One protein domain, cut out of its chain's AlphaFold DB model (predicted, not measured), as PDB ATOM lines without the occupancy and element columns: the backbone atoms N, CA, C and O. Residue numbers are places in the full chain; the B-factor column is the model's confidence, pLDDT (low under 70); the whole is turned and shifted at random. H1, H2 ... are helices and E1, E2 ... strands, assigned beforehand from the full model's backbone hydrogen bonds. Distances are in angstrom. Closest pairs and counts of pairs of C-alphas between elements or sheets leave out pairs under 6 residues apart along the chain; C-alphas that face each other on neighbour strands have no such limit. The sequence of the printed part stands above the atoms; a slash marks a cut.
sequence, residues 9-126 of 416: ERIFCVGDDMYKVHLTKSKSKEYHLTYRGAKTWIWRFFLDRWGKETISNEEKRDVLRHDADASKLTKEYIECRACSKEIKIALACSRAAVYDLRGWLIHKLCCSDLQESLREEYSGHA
ATOM      1  N   GLU A   9      29.775 -60.540  43.915       89.75
ATOM      2  CA  GLU A   9      30.551 -59.393  43.437       89.75
ATOM      3  C   GLU A   9      29.679 -58.330  42.748       89.75
ATOM      4  O   GLU A   9      28.852 -58.645  41.881       89.75
ATOM      5  N   ARG A  10      29.872 -57.069  43.132       91.44
ATOM      6  CA  ARG A  10      29.153 -55.884  42.658       91.44
ATOM      7  C   ARG A  10      30.139 -54.762  42.350       91.44
ATOM      8  O   ARG A  10      31.189 -54.682  42.983       91.44
ATOM      9  N   ILE A  11      29.761 -53.875  41.441       90.69
ATOM     10  CA  ILE A  11      30.412 -52.573  41.269       90.69
ATOM     11  C   ILE A  11      29.629 -51.546  42.094       90.69
ATOM     12  O   ILE A  11      28.399 -51.596  42.158       90.69
ATOM     13  N   PHE A  12      30.323 -50.653  42.792       89.62
ATOM     14  CA  PHE A  12      29.709 -49.637  43.641       89.62
ATOM     15  C   PHE A  12      30.409 -48.297  43.452       89.62
ATOM     16  O   PHE A  12      31.474 -48.065  44.019       89.62
ATOM     17  N   CYS A  13      29.809 -47.425  42.645       85.56
ATOM     18  CA  CYS A  13      30.376 -46.114  42.343       85.56
ATOM     19  C   CYS A  13      30.099 -45.117  43.471       85.56
ATOM     20  O   CYS A  13      28.977 -45.074  43.993       85.56
ATOM     21  N   VAL A  14      31.095 -44.314  43.835       83.00
ATOM     22  CA  VAL A  14      31.019 -43.312  44.904       83.00
ATOM     23  C   VAL A  14      31.566 -41.999  44.356       83.00
ATOM     24  O   VAL A  14      32.761 -41.753  44.398       83.00
ATOM     25  N   GLY A  15      30.670 -41.182  43.803       76.50
ATOM     26  CA  GLY A  15      31.071 -40.120  42.883       76.50
ATOM     27  C   GLY A  15      31.376 -40.743  41.528       76.50
ATOM     28  O   GLY A  15      30.594 -41.578  41.058       76.50
ATOM     29  N   ASP A  16      32.516 -40.372  40.961       77.56
ATOM     30  CA  ASP A  16      32.999 -40.887  39.680       77.56
ATOM     31  C   ASP A  16      33.875 -42.151  39.859       77.56
ATOM     32  O   ASP A  16      33.939 -42.991  38.964       77.56
ATOM     33  N   ASP A  17      34.452 -42.363  41.052       83.81
ATOM     34  CA  ASP A  17      35.167 -43.593  41.420       83.81
ATOM     35  C   ASP A  17      34.263 -44.833  41.349       83.81
ATOM     36  O   ASP A  17      33.146 -44.825  41.879       83.81
ATOM     37  N   MET A  18      34.787 -45.964  40.861       88.56
ATOM     38  CA  MET A  18      34.097 -47.259  40.893       88.56
ATOM     39  C   MET A  18      34.807 -48.314  41.747       88.56
ATOM     40  O   MET A  18      35.959 -48.671  41.517       88.56
ATOM     41  N   TYR A  19      34.083 -48.900  42.709       88.56
ATOM     42  CA  TYR A  19      34.636 -49.891  43.634       88.56
ATOM     43  C   TYR A  19      34.055 -51.294  43.417       88.56
ATOM     44  O   TYR A  19      32.877 -51.544  43.681       88.56
ATOM     45  N   LYS A  20      34.903 -52.248  43.014       92.25
ATOM     46  CA  LYS A  20      34.583 -53.684  42.984       92.25
ATOM     47  C   LYS A  20      34.522 -54.247  44.413       92.25
ATOM     48  O   LYS A  20      35.535 -54.369  45.099       92.25
ATOM     49  N   VAL A  21      33.313 -54.569  44.878       91.62
ATOM     50  CA  VAL A  21      32.985 -54.963  46.263       91.62
ATOM     51  C   VAL A  21      32.221 -56.287  46.306       91.62
ATOM     52  O   VAL A  21      31.447 -56.605  45.407       91.62
ATOM     53  N   HIS A  22      32.365 -57.068  47.380       91.75
ATOM     54  CA  HIS A  22      31.563 -58.280  47.571       91.75
ATOM     55  C   HIS A  22      30.377 -58.011  48.507       91.75
ATOM     56  O   HIS A  22      30.547 -57.781  49.706       91.75
ATOM     57  N   LEU A  23      29.156 -58.064  47.973       90.00
ATOM     58  CA  LEU A  23      27.916 -57.889  48.722       90.00
ATOM     59  C   LEU A  23      27.556 -59.180  49.466       90.00
ATOM     60  O   LEU A  23      27.220 -60.192  48.849       90.00
ATOM     61  N   THR A  24      27.555 -59.141  50.799       85.81
ATOM     62  CA  THR A  24      27.077 -60.249  51.641       85.81
ATOM     63  C   THR A  24      25.742 -59.907  52.291       85.81
ATOM     64  O   THR A  24      25.572 -58.848  52.900       85.81
ATOM     65  N   LYS A  25      24.782 -60.831  52.201       80.00
ATOM     66  CA  LYS A  25      23.524 -60.764  52.949       80.00
ATOM     67  C   LYS A  25      23.621 -61.611  54.214       80.00
ATOM     68  O   LYS A  25      23.833 -62.819  54.137       80.00
ATOM     69  N   SER A  26      23.467 -60.994  55.381       73.12
ATOM     70  CA  SER A  26      23.525 -61.699  56.667       73.12
ATOM     71  C   SER A  26      22.227 -62.481  56.950       73.12
ATOM     72  O   SER A  26      21.195 -62.246  56.316       73.12
ATOM     73  N   LYS A  27      22.237 -63.388  57.946       66.88
ATOM     74  CA  LYS A  27      21.041 -64.154  58.386       66.88
ATOM     75  C   LYS A  27      19.884 -63.214  58.767       66.88
ATOM     76  O   LYS A  27      18.800 -63.280  58.195       66.88
ATOM     77  N   SER A  28      20.175 -62.248  59.639       62.25
ATOM     78  CA  SER A  28      20.329 -60.851  59.200       62.25
ATOM     79  C   SER A  28      19.157 -60.219  58.423       62.25
ATOM     80  O   SER A  28      18.358 -59.451  58.960       62.25
ATOM     81  N   LYS A  29      19.074 -60.538  57.123       63.38
ATOM     82  CA  LYS A  29      18.427 -59.779  56.033       63.38
ATOM     83  C   LYS A  29      19.071 -58.420  55.718       63.38
ATOM     84  O   LYS A  29      18.707 -57.850  54.691       63.38
ATOM     85  N   GLU A  30      20.013 -57.932  56.526       69.88
ATOM     86  CA  GLU A  30      20.812 -56.745  56.205       69.88
ATOM     87  C   GLU A  30      21.971 -57.083  55.250       69.88
ATOM     88  O   GLU A  30      22.298 -58.251  55.018       69.88
ATOM     89  N   TYR A  31      22.553 -56.040  54.656       79.31
ATOM     90  CA  TYR A  31      23.597 -56.141  53.640       79.31
ATOM     91  C   TYR A  31      24.882 -55.466  54.117       79.31
ATOM     92  O   TYR A  31      24.856 -54.336  54.614       79.31
ATOM     93  N   HIS A  32      26.001 -56.152  53.914       84.69
ATOM     94  CA  HIS A  32      27.347 -55.663  54.194       84.69
ATOM     95  C   HIS A  32      28.193 -55.744  52.925       84.69
ATOM     96  O   HIS A  32      27.967 -56.615  52.083       84.69
ATOM     97  N   LEU A  33      29.190 -54.873  52.823       88.62
ATOM     98  CA  LEU A  33      30.220 -54.956  51.795       88.62
ATOM     99  C   LEU A  33      31.476 -55.579  52.396       88.62
ATOM    100  O   LEU A  33      31.819 -55.287  53.542       88.62
ATOM    101  N   THR A  34      32.173 -56.391  51.612       88.25
ATOM    102  CA  THR A  34      33.569 -56.751  51.863       88.25
ATOM    103  C   THR A  34      34.420 -56.146  50.750       88.25
ATOM    104  O   THR A  34      34.134 -56.370  49.572       88.25
ATOM    105  N   TYR A  35      35.450 -55.382  51.113       88.44
ATOM    106  CA  TYR A  35      36.390 -54.736  50.191       88.44
ATOM    107  C   TYR A  35      37.815 -54.920  50.721       88.44
ATOM    108  O   TYR A  35      38.045 -54.701  51.906       88.44
ATOM    109  N   ARG A  36      38.750 -55.374  49.871       85.81
ATOM    110  CA  ARG A  36      40.138 -55.728  50.258       85.81
ATOM    111  C   ARG A  36      40.207 -56.545  51.572       85.81
ATOM    112  O   ARG A  36      40.982 -56.249  52.471       85.81
ATOM    113  N   GLY A  37      39.322 -57.538  51.717       80.38
ATOM    114  CA  GLY A  37      39.188 -58.387  52.915       80.38
ATOM    115  C   GLY A  37      38.420 -57.769  54.099       80.38
ATOM    116  O   GLY A  37      37.806 -58.505  54.871       80.38
ATOM    117  N   ALA A  38      38.364 -56.442  54.223       82.50
ATOM    118  CA  ALA A  38      37.662 -55.761  55.308       82.50
ATOM    119  C   ALA A  38      36.134 -55.777  55.110       82.50
ATOM    120  O   ALA A  38      35.620 -55.364  54.068       82.50
ATOM    121  N   LYS A  39      35.385 -56.221  56.130       85.38
ATOM    122  CA  LYS A  39      33.912 -56.191  56.146       85.38
ATOM    123  C   LYS A  39      33.403 -54.877  56.742       85.38
ATOM    124  O   LYS A  39      33.751 -54.520  57.862       85.38
ATOM    125  N   THR A  40      32.504 -54.201  56.035       84.25
ATOM    126  CA  THR A  40      31.952 -52.899  56.424       84.25
ATOM    127  C   THR A  40      30.478 -52.740  56.016       84.25
ATOM    128  O   THR A  40      29.847 -53.613  55.415       84.25
ATOM    129  N   TRP A  41      29.890 -51.614  56.401       82.62
ATOM    130  CA  TRP A  41      28.516 -51.227  56.097       82.62
ATOM    131  C   TRP A  41      28.454 -50.408  54.811       82.62
ATOM    132  O   TRP A  41      29.265 -49.505  54.657       82.62
ATOM    133  N   ILE A  42      27.436 -50.614  53.964       83.75
ATOM    134  CA  ILE A  42      27.236 -49.839  52.717       83.75
ATOM    135  C   ILE A  42      27.342 -48.325  52.971       83.75
ATOM    136  O   ILE A  42      28.097 -47.636  52.299       83.75
ATOM    137  N   TRP A  43      26.650 -47.816  53.998       81.81
ATOM    138  CA  TRP A  43      26.690 -46.394  54.357       81.81
ATOM    139  C   TRP A  43      28.049 -45.931  54.910       81.81
ATOM    140  O   TRP A  43      28.441 -44.797  54.670       81.81
ATOM    141  N   ARG A  44      28.783 -46.787  55.640       80.88
ATOM    142  CA  ARG A  44      30.111 -46.420  56.165       80.88
ATOM    143  C   ARG A  44      31.164 -46.444  55.059       80.88
ATOM    144  O   ARG A  44      31.963 -45.529  55.010       80.88
ATOM    145  N   PHE A  45      31.124 -47.436  54.168       85.44
ATOM    146  CA  PHE A  45      31.968 -47.493  52.972       85.44
ATOM    147  C   PHE A  45      31.716 -46.298  52.050       85.44
ATOM    148  O   PHE A  45      32.661 -45.709  51.548       85.44
ATOM    149  N   PHE A  46      30.450 -45.905  51.876       86.00
ATOM    150  CA  PHE A  46      30.112 -44.707  51.114       86.00
ATOM    151  C   PHE A  46      30.773 -43.450  51.705       86.00
ATOM    152  O   PHE A  46      31.472 -42.747  50.992       86.00
ATOM    153  N   LEU A  47      30.594 -43.193  53.008       82.69
ATOM    154  CA  LEU A  47      31.197 -42.039  53.694       82.69
ATOM    155  C   LEU A  47      32.738 -42.058  53.665       82.69
ATOM    156  O   LEU A  47      33.360 -41.028  53.430       82.69
ATOM    157  N   ASP A  48      33.330 -43.239  53.865       83.31
ATOM    158  CA  ASP A  48      34.775 -43.504  53.821       83.31
ATOM    159  C   ASP A  48      35.383 -43.154  52.452       83.31
ATOM    160  O   ASP A  48      36.371 -42.431  52.388       83.31
ATOM    161  N   ARG A  49      34.754 -43.598  51.355       86.06
ATOM    162  CA  ARG A  49      35.204 -43.298  49.983       86.06
ATOM    163  C   ARG A  49      34.868 -41.871  49.535       86.06
ATOM    164  O   ARG A  49      35.654 -41.264  48.827       86.06
ATOM    165  N   TRP A  50      33.757 -41.298  50.004       82.62
ATOM    166  CA  TRP A  50      33.388 -39.892  49.768       82.62
ATOM    167  C   TRP A  50      34.198 -38.903  50.641       82.62
ATOM    168  O   TRP A  50      33.981 -37.693  50.576       82.62
ATOM    169  N   GLY A  51      35.112 -39.398  51.489       80.44
ATOM    170  CA  GLY A  51      36.028 -38.586  52.298       80.44
ATOM    171  C   GLY A  51      35.360 -37.713  53.365       80.44
ATOM    172  O   GLY A  51      35.934 -36.699  53.763       80.44
ATOM    173  N   LYS A  52      34.135 -38.041  53.811       74.19
ATOM    174  CA  LYS A  52      33.349 -37.193  54.730       74.19
ATOM    175  C   LYS A  52      32.589 -38.007  55.770       74.19
ATOM    176  O   LYS A  52      31.896 -38.960  55.438       74.19
ATOM    177  N   GLU A  53      32.619 -37.568  57.027       67.88
ATOM    178  CA  GLU A  53      31.840 -38.189  58.111       67.88
ATOM    179  C   GLU A  53      30.327 -37.934  57.999       67.88
ATOM    180  O   GLU A  53      29.506 -38.738  58.449       67.88
ATOM    181  N   THR A  54      29.941 -36.803  57.399       70.12
ATOM    182  CA  THR A  54      28.548 -36.394  57.181       70.12
ATOM    183  C   THR A  54      28.383 -35.733  55.809       70.12
ATOM    184  O   THR A  54      29.364 -35.347  55.185       70.12
ATOM    185  N   ILE A  55      27.144 -35.633  55.316       67.06
ATOM    186  CA  ILE A  55      26.828 -35.142  53.961       67.06
ATOM    187  C   ILE A  55      25.782 -34.019  54.049       67.06
ATOM    188  O   ILE A  55      24.772 -34.171  54.752       67.06
ATOM    189  N   SER A  56      25.981 -32.917  53.324       68.69
ATOM    190  CA  SER A  56      25.069 -31.763  53.231       68.69
ATOM    191  C   SER A  56      23.746 -32.108  52.517       68.69
ATOM    192  O   SER A  56      23.590 -33.183  51.948       68.69
ATOM    193  N   ASN A  57      22.729 -31.240  52.564       63.34
ATOM    194  CA  ASN A  57      21.461 -31.484  51.844       63.34
ATOM    195  C   ASN A  57      21.515 -31.101  50.347       63.34
ATOM    196  O   ASN A  57      20.565 -31.382  49.607       63.34
ATOM    197  N   GLU A  58      22.598 -30.462  49.895       65.94
ATOM    198  CA  GLU A  58      22.927 -30.334  48.472       65.94
ATOM    199  C   GLU A  58      23.657 -31.585  47.995       65.94
ATOM    200  O   GLU A  58      23.107 -32.297  47.164       65.94
ATOM    201  N   GLU A  59      24.779 -31.941  48.626       69.12
ATOM    202  CA  GLU A  59      25.590 -33.118  48.280       69.12
ATOM    203  C   GLU A  59      24.762 -34.414  48.240       69.12
ATOM    204  O   GLU A  59      24.942 -35.249  47.359       69.12
ATOM    205  N   LYS A  60      23.779 -34.578  49.142       69.06
ATOM    206  CA  LYS A  60      22.836 -35.713  49.103       69.06
ATOM    207  C   LYS A  60      22.072 -35.835  47.778       69.06
ATOM    208  O   LYS A  60      21.705 -36.947  47.422       69.06
ATOM    209  N   ARG A  61      21.792 -34.739  47.066       66.06
ATOM    210  CA  ARG A  61      21.161 -34.776  45.733       66.06
ATOM    211  C   ARG A  61      22.146 -35.210  44.657       66.06
ATOM    212  O   ARG A  61      21.732 -35.899  43.733       66.06
ATOM    213  N   ASP A  62      23.422 -34.886  44.803       65.00
ATOM    214  CA  ASP A  62      24.466 -35.322  43.876       65.00
ATOM    215  C   ASP A  62      24.752 -36.816  44.045       65.00
ATOM    216  O   ASP A  62      24.630 -37.568  43.084       65.00
ATOM    217  N   VAL A  63      24.905 -37.301  45.285       68.12
ATOM    218  CA  VAL A  63      24.982 -38.743  45.609       68.12
ATOM    219  C   VAL A  63      23.790 -39.551  45.068       68.12
ATOM    220  O   VAL A  63      23.926 -40.732  44.744       68.12
ATOM    221  N   LEU A  64      22.611 -38.932  44.972       66.19
ATOM    222  CA  LEU A  64      21.438 -39.535  44.342       66.19
ATOM    223  C   LEU A  64      21.550 -39.565  42.810       66.19
ATOM    224  O   LEU A  64      21.178 -40.569  42.217       66.19
ATOM    225  N   ARG A  65      22.071 -38.510  42.166       66.31
ATOM    226  CA  ARG A  65      22.235 -38.428  40.701       66.31
ATOM    227  C   ARG A  65      23.134 -39.534  40.138       66.31
ATOM    228  O   ARG A  65      22.820 -40.051  39.070       66.31
ATOM    229  N   HIS A  66      24.203 -39.926  40.836       66.38
ATOM    230  CA  HIS A  66      25.082 -41.013  40.381       66.38
ATOM    231  C   HIS A  66      24.321 -42.362  40.331       66.38
ATOM    232  O   HIS A  66      23.982 -42.938  41.370       66.38
ATOM    233  N   ASP A  67      24.106 -42.856  39.105       72.44
ATOM    234  CA  ASP A  67      23.307 -44.025  38.662       72.44
ATOM    235  C   ASP A  67      21.780 -43.833  38.565       72.44
ATOM    236  O   ASP A  67      21.033 -44.784  38.302       72.44
ATOM    237  N   ALA A  68      21.289 -42.609  38.734       70.56
ATOM    238  CA  ALA A  68      19.883 -42.278  38.538       70.56
ATOM    239  C   ALA A  68      19.619 -41.631  37.178       70.56
ATOM    240  O   ALA A  68      20.507 -41.041  36.563       70.56
ATOM    241  N   ASP A  69      18.362 -41.669  36.742       67.38
ATOM    242  CA  ASP A  69      17.892 -40.720  35.740       67.38
ATOM    243  C   ASP A  69      17.826 -39.325  36.387       67.38
ATOM    244  O   ASP A  69      16.891 -38.983  37.120       67.38
ATOM    245  N   ALA A  70      18.853 -38.514  36.127       63.44
ATOM    246  CA  ALA A  70      18.974 -37.165  36.665       63.44
ATOM    247  C   ALA A  70      17.846 -36.219  36.203       63.44
ATOM    248  O   ALA A  70      17.580 -35.231  36.890       63.44
ATOM    249  N   SER A  71      17.153 -36.525  35.095       61.97
ATOM    250  CA  SER A  71      15.984 -35.763  34.631       61.97
ATOM    251  C   SER A  71      14.720 -36.066  35.447       61.97
ATOM    252  O   SER A  71      13.832 -35.218  35.552       61.97
ATOM    253  N   LYS A  72      14.669 -37.238  36.096       64.06
ATOM    254  CA  LYS A  72      13.541 -37.722  36.910       64.06
ATOM    255  C   LYS A  72      13.793 -37.674  38.420       64.06
ATOM    256  O   LYS A  72      12.992 -38.198  39.197       64.06
ATOM    257  N   LEU A  73      14.873 -37.035  38.874       69.31
ATOM    258  CA  LEU A  73      15.116 -36.813  40.302       69.31
ATOM    259  C   LEU A  73      14.125 -35.778  40.862       69.31
ATOM    260  O   LEU A  73      14.349 -34.567  40.811       69.31
ATOM    261  N   THR A  74      13.021 -36.258  41.432       68.25
ATOM    262  CA  THR A  74      12.014 -35.408  42.079       68.25
ATOM    263  C   THR A  74      12.339 -35.169  43.560       68.25
ATOM    264  O   THR A  74      13.283 -35.716  44.130       68.25
ATOM    265  N   LYS A  75      11.514 -34.360  44.237       62.59
ATOM    266  CA  LYS A  75      11.605 -34.152  45.693       62.59
ATOM    267  C   LYS A  75      11.262 -35.400  46.523       62.59
ATOM    268  O   LYS A  75      11.623 -35.442  47.694       62.59
ATOM    269  N   GLU A  76      10.556 -36.379  45.953       64.56
ATOM    270  CA  GLU A  76      10.030 -37.546  46.685       64.56
ATOM    271  C   GLU A  76      10.455 -38.905  46.120       64.56
ATOM    272  O   GLU A  76      10.385 -39.895  46.849       64.56
ATOM    273  N   TYR A  77      10.886 -38.971  44.862       74.06
ATOM    274  CA  TYR A  77      11.195 -40.200  44.125       74.06
ATOM    275  C   TYR A  77      12.423 -40.012  43.238       74.06
ATOM    276  O   TYR A  77      12.637 -38.929  42.690       74.06
ATOM    277  N   ILE A  78      13.186 -41.090  43.081       77.19
ATOM    278  CA  ILE A  78      14.283 -41.217  42.123       77.19
ATOM    279  C   ILE A  78      14.046 -42.437  41.242       77.19
ATOM    280  O   ILE A  78      13.627 -43.477  41.752       77.19
ATOM    281  N   GLU A  79      14.317 -42.325  39.946       82.56
ATOM    282  CA  GLU A  79      14.292 -43.463  39.031       82.56
ATOM    283  C   GLU A  79      15.720 -43.986  38.805       82.56
ATOM    284  O   GLU A  79      16.637 -43.218  38.516       82.56
ATOM    285  N   CYS A  80      15.924 -45.295  38.955       83.38
ATOM    286  CA  CYS A  80      17.195 -45.944  38.618       83.38
ATOM    287  C   CYS A  80      17.398 -45.988  37.096       83.38
ATOM    288  O   CYS A  80      16.533 -46.522  36.400       83.38
ATOM    289  N   ARG A  81      18.550 -45.501  36.596       85.25
ATOM    290  CA  ARG A  81      18.780 -45.272  35.153       85.25
ATOM    291  C   ARG A  81      18.624 -46.518  34.272       85.25
ATOM    292  O   ARG A  81      18.279 -46.390  33.108       85.25
ATOM    293  N   ALA A  82      18.888 -47.707  34.822       85.81
ATOM    294  CA  ALA A  82      18.910 -48.960  34.059       85.81
ATOM    295  C   ALA A  82      17.596 -49.760  34.133       85.81
ATOM    296  O   ALA A  82      17.181 -50.354  33.145       85.81
ATOM    297  N   CYS A  83      16.931 -49.791  35.295       82.50
ATOM    298  CA  CYS A  83      15.736 -50.626  35.509       82.50
ATOM    299  C   CYS A  83      14.414 -49.844  35.559       82.50
ATOM    300  O   CYS A  83      13.378 -50.408  35.918       82.50
ATOM    301  N   SER A  84      14.464 -48.534  35.293       81.81
ATOM    302  CA  SER A  84      13.359 -47.570  35.402       81.81
ATOM    303  C   SER A  84      12.528 -47.664  36.687       81.81
ATOM    304  O   SER A  84      11.345 -47.327  36.731       81.81
ATOM    305  N   LYS A  85      13.136 -48.141  37.778       76.75
ATOM    306  CA  LYS A  85      12.423 -48.333  39.036       76.75
ATOM    307  C   LYS A  85      12.429 -47.060  39.868       76.75
ATOM    308  O   LYS A  85      13.472 -46.672  40.393       76.75
ATOM    309  N   GLU A  86      11.239 -46.515  40.098       75.56
ATOM    310  CA  GLU A  86      11.008 -45.504  41.126       75.56
ATOM    311  C   GLU A  86      11.316 -46.038  42.534       75.56
ATOM    312  O   GLU A  86      10.847 -47.100  42.968       75.56
ATOM    313  N   ILE A  87      12.090 -45.261  43.283       72.44
ATOM    314  CA  ILE A  87      12.455 -45.499  44.677       72.44
ATOM    315  C   ILE A  87      12.034 -44.262  45.462       72.44
ATOM    316  O   ILE A  87      12.517 -43.157  45.214       72.44
ATOM    317  N   LYS A  88      11.110 -44.440  46.412       68.19
ATOM    318  CA  LYS A  88      10.599 -43.326  47.210       68.19
ATOM    319  C   LYS A  88      11.643 -42.876  48.238       68.19
ATOM    320  O   LYS A  88      11.964 -43.613  49.164       68.19
ATOM    321  N   ILE A  89      12.101 -41.635  48.108       64.75
ATOM    322  CA  ILE A  89      13.105 -40.954  48.941       64.75
ATOM    323  C   ILE A  89      12.445 -40.121  50.067       64.75
ATOM    324  O   ILE A  89      12.948 -39.071  50.456       64.75
ATOM    325  N   ALA A  90      11.270 -40.562  50.533       52.28
ATOM    326  CA  ALA A  90      10.193 -39.741  51.102       52.28
ATOM    327  C   ALA A  90      10.607 -38.581  52.034       52.28
ATOM    328  O   ALA A  90      11.064 -38.789  53.160       52.28
ATOM    329  N   LEU A  91      10.264 -37.356  51.622       48.22
ATOM    330  CA  LEU A  91      10.147 -36.214  52.526       48.22
ATOM    331  C   LEU A  91       9.032 -36.442  53.559       48.22
ATOM    332  O   LEU A  91       7.913 -36.819  53.216       48.22
ATOM    333  N   ALA A  92       9.312 -36.090  54.811       36.22
ATOM    334  CA  ALA A  92       8.305 -35.687  55.788       36.22
ATOM    335  C   ALA A  92       8.600 -34.227  56.167       36.22
ATOM    336  O   ALA A  92       9.744 -33.901  56.476       36.22
ATOM    337  N   CYS A  93       7.591 -33.359  56.063       32.19
ATOM    338  CA  CYS A  93       7.674 -31.892  56.058       32.19
ATOM    339  C   CYS A  93       8.823 -31.255  56.876       32.19
ATOM    340  O   CYS A  93       8.748 -31.225  58.097       32.19
ATOM    341  N   SER A  94       9.821 -30.722  56.145       37.25
ATOM    342  CA  SER A  94      10.738 -29.588  56.435       37.25
ATOM    343  C   SER A  94      11.229 -29.335  57.886       37.25
ATOM    344  O   SER A  94      10.487 -29.269  58.852       37.25
ATOM    345  N   ARG A  95      12.515 -29.040  58.121       30.84
ATOM    346  CA  ARG A  95      13.364 -28.114  57.338       30.84
ATOM    347  C   ARG A  95      14.708 -28.660  56.834       30.84
ATOM    348  O   ARG A  95      15.365 -27.958  56.078       30.84
ATOM    349  N   ALA A  96      15.094 -29.889  57.170       39.75
ATOM    350  CA  ALA A  96      16.282 -30.542  56.607       39.75
ATOM    351  C   ALA A  96      15.866 -31.800  55.832       39.75
ATOM    352  O   ALA A  96      15.393 -32.769  56.425       39.75
ATOM    353  N   ALA A  97      16.010 -31.775  54.504       38.44
ATOM    354  CA  ALA A  97      15.614 -32.875  53.627       38.44
ATOM    355  C   ALA A  97      16.596 -34.056  53.739       38.44
ATOM    356  O   ALA A  97      17.573 -34.151  52.996       38.44
ATOM    357  N   VAL A  98      16.337 -34.967  54.681       46.16
ATOM    358  CA  VAL A  98      17.035 -36.256  54.743       46.16
ATOM    359  C   VAL A  98      16.410 -37.199  53.722       46.16
ATOM    360  O   VAL A  98      15.479 -37.939  54.024       46.16
ATOM    361  N   TYR A  99      16.949 -37.156  52.511       53.12
ATOM    362  CA  TYR A  99      16.734 -38.180  51.500       53.12
ATOM    363  C   TYR A  99      17.106 -39.574  52.051       53.12
ATOM    364  O   TYR A  99      18.168 -39.727  52.659       53.12
ATOM    365  N   ASP A 100      16.281 -40.606  51.831       65.25
ATOM    366  CA  ASP A 100      16.618 -42.005  52.150       65.25
ATOM    367  C   ASP A 100      17.637 -42.604  51.159       65.25
ATOM    368  O   ASP A 100      17.353 -43.487  50.345       65.25
ATOM    369  N   LEU A 101      18.880 -42.133  51.271       70.25
ATOM    370  CA  LEU A 101      20.020 -42.681  50.540       70.25
ATOM    371  C   LEU A 101      20.322 -44.134  50.933       70.25
ATOM    372  O   LEU A 101      20.955 -44.854  50.166       70.25
ATOM    373  N   ARG A 102      19.866 -44.610  52.103       73.69
ATOM    374  CA  ARG A 102      20.057 -46.014  52.497       73.69
ATOM    375  C   ARG A 102      19.231 -46.931  51.593       73.69
ATOM    376  O   ARG A 102      19.738 -47.975  51.188       73.69
ATOM    377  N   GLY A 103      18.009 -46.529  51.240       75.88
ATOM    378  CA  GLY A 103      17.204 -47.189  50.210       75.88
ATOM    379  C   GLY A 103      17.887 -47.184  48.837       75.88
ATOM    380  O   GLY A 103      18.004 -48.240  48.212       75.88
ATOM    381  N   TRP A 104      18.398 -46.023  48.410       80.19
ATOM    382  CA  TRP A 104      19.092 -45.844  47.126       80.19
ATOM    383  C   TRP A 104      20.352 -46.714  46.991       80.19
ATOM    384  O   TRP A 104      20.429 -47.550  46.094       80.19
ATOM    385  N   LEU A 105      21.308 -46.604  47.920       83.75
ATOM    386  CA  LEU A 105      22.576 -47.342  47.848       83.75
ATOM    387  C   LEU A 105      22.375 -48.865  47.947       83.75
ATOM    388  O   LEU A 105      23.107 -49.627  47.316       83.75
ATOM    389  N   ILE A 106      21.361 -49.330  48.691       82.88
ATOM    390  CA  ILE A 106      20.980 -50.751  48.685       82.88
ATOM    391  C   ILE A 106      20.424 -51.150  47.314       82.88
ATOM    392  O   ILE A 106      20.774 -52.222  46.827       82.88
ATOM    393  N   HIS A 107      19.591 -50.323  46.673       83.88
ATOM    394  CA  HIS A 107      19.097 -50.613  45.326       83.88
ATOM    395  C   HIS A 107      20.229 -50.675  44.293       83.88
ATOM    396  O   HIS A 107      20.289 -51.654  43.554       83.88
ATOM    397  N   LYS A 108      21.154 -49.708  44.300       86.50
ATOM    398  CA  LYS A 108      22.335 -49.645  43.418       86.50
ATOM    399  C   LYS A 108      23.144 -50.953  43.412       86.50
ATOM    400  O   LYS A 108      23.495 -51.467  42.357       86.50
ATOM    401  N   LEU A 109      23.324 -51.568  44.585       86.69
ATOM    402  CA  LEU A 109      23.995 -52.867  44.780       86.69
ATOM    403  C   LEU A 109      23.136 -54.112  44.461       86.69
ATOM    404  O   LEU A 109      23.648 -55.234  44.441       86.69
ATOM    405  N   CYS A 110      21.823 -53.946  44.288       84.19
ATOM    406  CA  CYS A 110      20.842 -55.036  44.190       84.19
ATOM    407  C   CYS A 110      20.086 -55.097  42.853       84.19
ATOM    408  O   CYS A 110      19.428 -56.105  42.590       84.19
ATOM    409  N   CYS A 111      20.121 -54.035  42.051       84.56
ATOM    410  CA  CYS A 111      19.570 -53.981  40.704       84.56
ATOM    411  C   CYS A 111      20.455 -54.809  39.765       84.56
ATOM    412  O   CYS A 111      21.642 -54.525  39.661       84.56
ATOM    413  N   SER A 112      19.908 -55.841  39.115       85.19
ATOM    414  CA  SER A 112      20.674 -56.643  38.148       85.19
ATOM    415  C   SER A 112      21.105 -55.791  36.960       85.19
ATOM    416  O   SER A 112      22.285 -55.729  36.658       85.19
ATOM    417  N   ASP A 113      20.146 -55.076  36.387       85.31
ATOM    418  CA  ASP A 113      20.253 -54.355  35.121       85.31
ATOM    419  C   ASP A 113      21.268 -53.189  35.215       85.31
ATOM    420  O   ASP A 113      22.076 -52.975  34.318       85.31
ATOM    421  N   LEU A 114      21.323 -52.494  36.361       88.25
ATOM    422  CA  LEU A 114      22.368 -51.501  36.649       88.25
ATOM    423  C   LEU A 114      23.732 -52.151  36.923       88.25
ATOM    424  O   LEU A 114      24.760 -51.615  36.534       88.25
ATOM    425  N   GLN A 115      23.760 -53.300  37.602       90.88
ATOM    426  CA  GLN A 115      25.000 -54.042  37.850       90.88
ATOM    427  C   GLN A 115      25.549 -54.722  36.588       90.88
ATOM    428  O   GLN A 115      26.656 -55.250  36.642       90.88
ATOM    429  N   GLU A 116      24.793 -54.726  35.491       88.38
ATOM    430  CA  GLU A 116      25.219 -55.147  34.159       88.38
ATOM    431  C   GLU A 116      25.923 -53.974  33.456       88.38
ATOM    432  O   GLU A 116      27.127 -54.076  33.227       88.38
ATOM    433  N   SER A 117      25.270 -52.807  33.301       88.31
ATOM    434  CA  SER A 117      25.923 -51.614  32.712       88.31
ATOM    435  C   SER A 117      27.172 -51.184  33.494       88.31
ATOM    436  O   SER A 117      28.233 -50.974  32.914       88.31
ATOM    437  N   LEU A 118      27.111 -51.172  34.833       89.06
ATOM    438  CA  LEU A 118      28.266 -50.830  35.669       89.06
ATOM    439  C   LEU A 118      29.432 -51.817  35.552       89.06
ATOM    440  O   LEU A 118      30.540 -51.478  35.956       89.06
ATOM    441  N   ARG A 119      29.218 -53.038  35.048       90.12
ATOM    442  CA  ARG A 119      30.320 -53.966  34.754       90.12
ATOM    443  C   ARG A 119      30.955 -53.666  33.410       90.12
ATOM    444  O   ARG A 119      32.174 -53.732  33.340       90.12
ATOM    445  N   GLU A 120      30.155 -53.324  32.404       87.62
ATOM    446  CA  GLU A 120      30.629 -52.889  31.085       87.62
ATOM    447  C   GLU A 120      31.468 -51.605  31.223       87.62
ATOM    448  O   GLU A 120      32.626 -51.568  30.802       87.62
ATOM    449  N   GLU A 121      30.938 -50.611  31.944       86.19
ATOM    450  CA  GLU A 121      31.632 -49.369  32.318       86.19
ATOM    451  C   GLU A 121      32.928 -49.655  33.104       86.19
ATOM    452  O   GLU A 121      33.988 -49.129  32.769       86.19
ATOM    453  N   TYR A 122      32.886 -50.536  34.114       84.38
ATOM    454  CA  TYR A 122      34.079 -50.900  34.893       84.38
ATOM    455  C   TYR A 122      35.136 -51.643  34.063       84.38
ATOM    456  O   TYR A 122      36.327 -51.440  34.286       84.38
ATOM    457  N   SER A 123      34.740 -52.497  33.109       80.06
ATOM    458  CA  SER A 123      35.700 -53.162  32.219       80.06
ATOM    459  C   SER A 123      36.408 -52.190  31.278       80.06
ATOM    460  O   SER A 123      37.589 -52.395  31.029       80.06
ATOM    461  N   GLY A 124      35.742 -51.118  30.830       69.81
ATOM    462  CA  GLY A 124      36.379 -50.083  30.008       69.81
ATOM    463  C   GLY A 124      37.520 -49.366  30.737       69.81
ATOM    464  O   GLY A 124      38.608 -49.232  30.190       69.81
ATOM    465  N   HIS A 125      37.312 -48.983  31.999       60.56
ATOM    466  CA  HIS A 125      38.359 -48.332  32.800       60.56
ATOM    467  C   HIS A 125      39.450 -49.293  33.297       60.56
ATOM    468  O   HIS A 125      40.592 -48.887  33.498       60.56
ATOM    469  N   ALA A 126      39.140 -50.582  33.472       54.44
ATOM    470  CA  ALA A 126      40.115 -51.570  33.939       54.44
ATOM    471  C   ALA A 126      41.252 -51.859  32.932       54.44
ATOM    472  O   ALA A 126      42.255 -52.454  33.326       54.44
TER     473      ALA A 126
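This is residues 9 to 126 of the 416 residues of an uncharacterized protein of Schizopora paradoxa (UniProt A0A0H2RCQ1). A strongly twisted sheet of four strands, E1 to E4, curls round the short helix H1, with the longer helix H4 running across its other face over E1 and E2. H3 sits in the middle, between this sheet and a smaller, looser part made of H2 and the hairpin E5 and E6, and a long loop of residues 89 to 100 lies on that smaller part's side. The printed part has 118 residues, with four named helices and six named strands in the order E1 E2 E3 E4 H1 H2 E5 E6 H3 H4; its class is mixed, helices and strands. Both sheets, E1 E2 E3 E4 and E5 E6, are antiparallel. The whole is compact, with a radius of gyration of the C-alphas of 14.1 A and spans of 41 by 29 by 27 A.

E1, residues 9 to 14, forms a hairpin with E2, residues 17 to 25; N 12 and O 19 are 2.8 A apart, within hydrogen-bond range. E2 bends by 54 degrees at residue 20 and forms a hairpin with E3, residues 31 to 35, where N 22 and O 34 are 2.9 A apart. E3 forms a hairpin with E4, residues 38 to 41, where N 40 and O 33 are 2.8 A apart; these four strands are a meander, each the antiparallel neighbour of the one before. H1, residues 42 to 49, is on this sheet, its closest C-alphas to E3 being those of Leu 33 and Ile 42, 6.0 A. H2, residues 59 to 65, is not on it. E5, residues 77 to 79, and E6, residues 86 to 88, are a hairpin, with N 87 and O 78 2.8 A apart. H3, residues 101 to 108, touches H1, about perpendicular at 87 degrees, closest at the C-alphas of Trp 43 and Arg 102, 6.9 A. H3 and H2 only just touch, with 3 pairs of C-alphas within 8 A, closest at Leu 64 and Leu 101, 7.1 A. H3 only grazes the larger sheet, with residues 105 to 108. H4, residues 112 to 126, is on that sheet at a height of 8.4 A, closest to E1 at the C-alphas of Ile 11 and Leu 118, 6.2 A; with H1 on the opposite face this gives three layers, helices on both faces of a sheet. Every O i to N i+4 pair is within range in H1, H2 and H3, and 10 of 11 in H4.

E1 begins at C-alpha 9 (30.551, -59.393, 43.437), E2 spans 23.7 A, and H4 spans 20.5 A, ending at C-alpha 126 (40.115, -51.570, 33.939).

The C-alphas of Cys 93 and Ala 126 are the two farthest apart, 43.9 A. The printed part has no cut; the links H2 to E5 and E6 to H3 are long. The mean pLDDT of the printed part is 75.1, and 41 residues are under 70, among them residues 55 to 66 and 88 to 100.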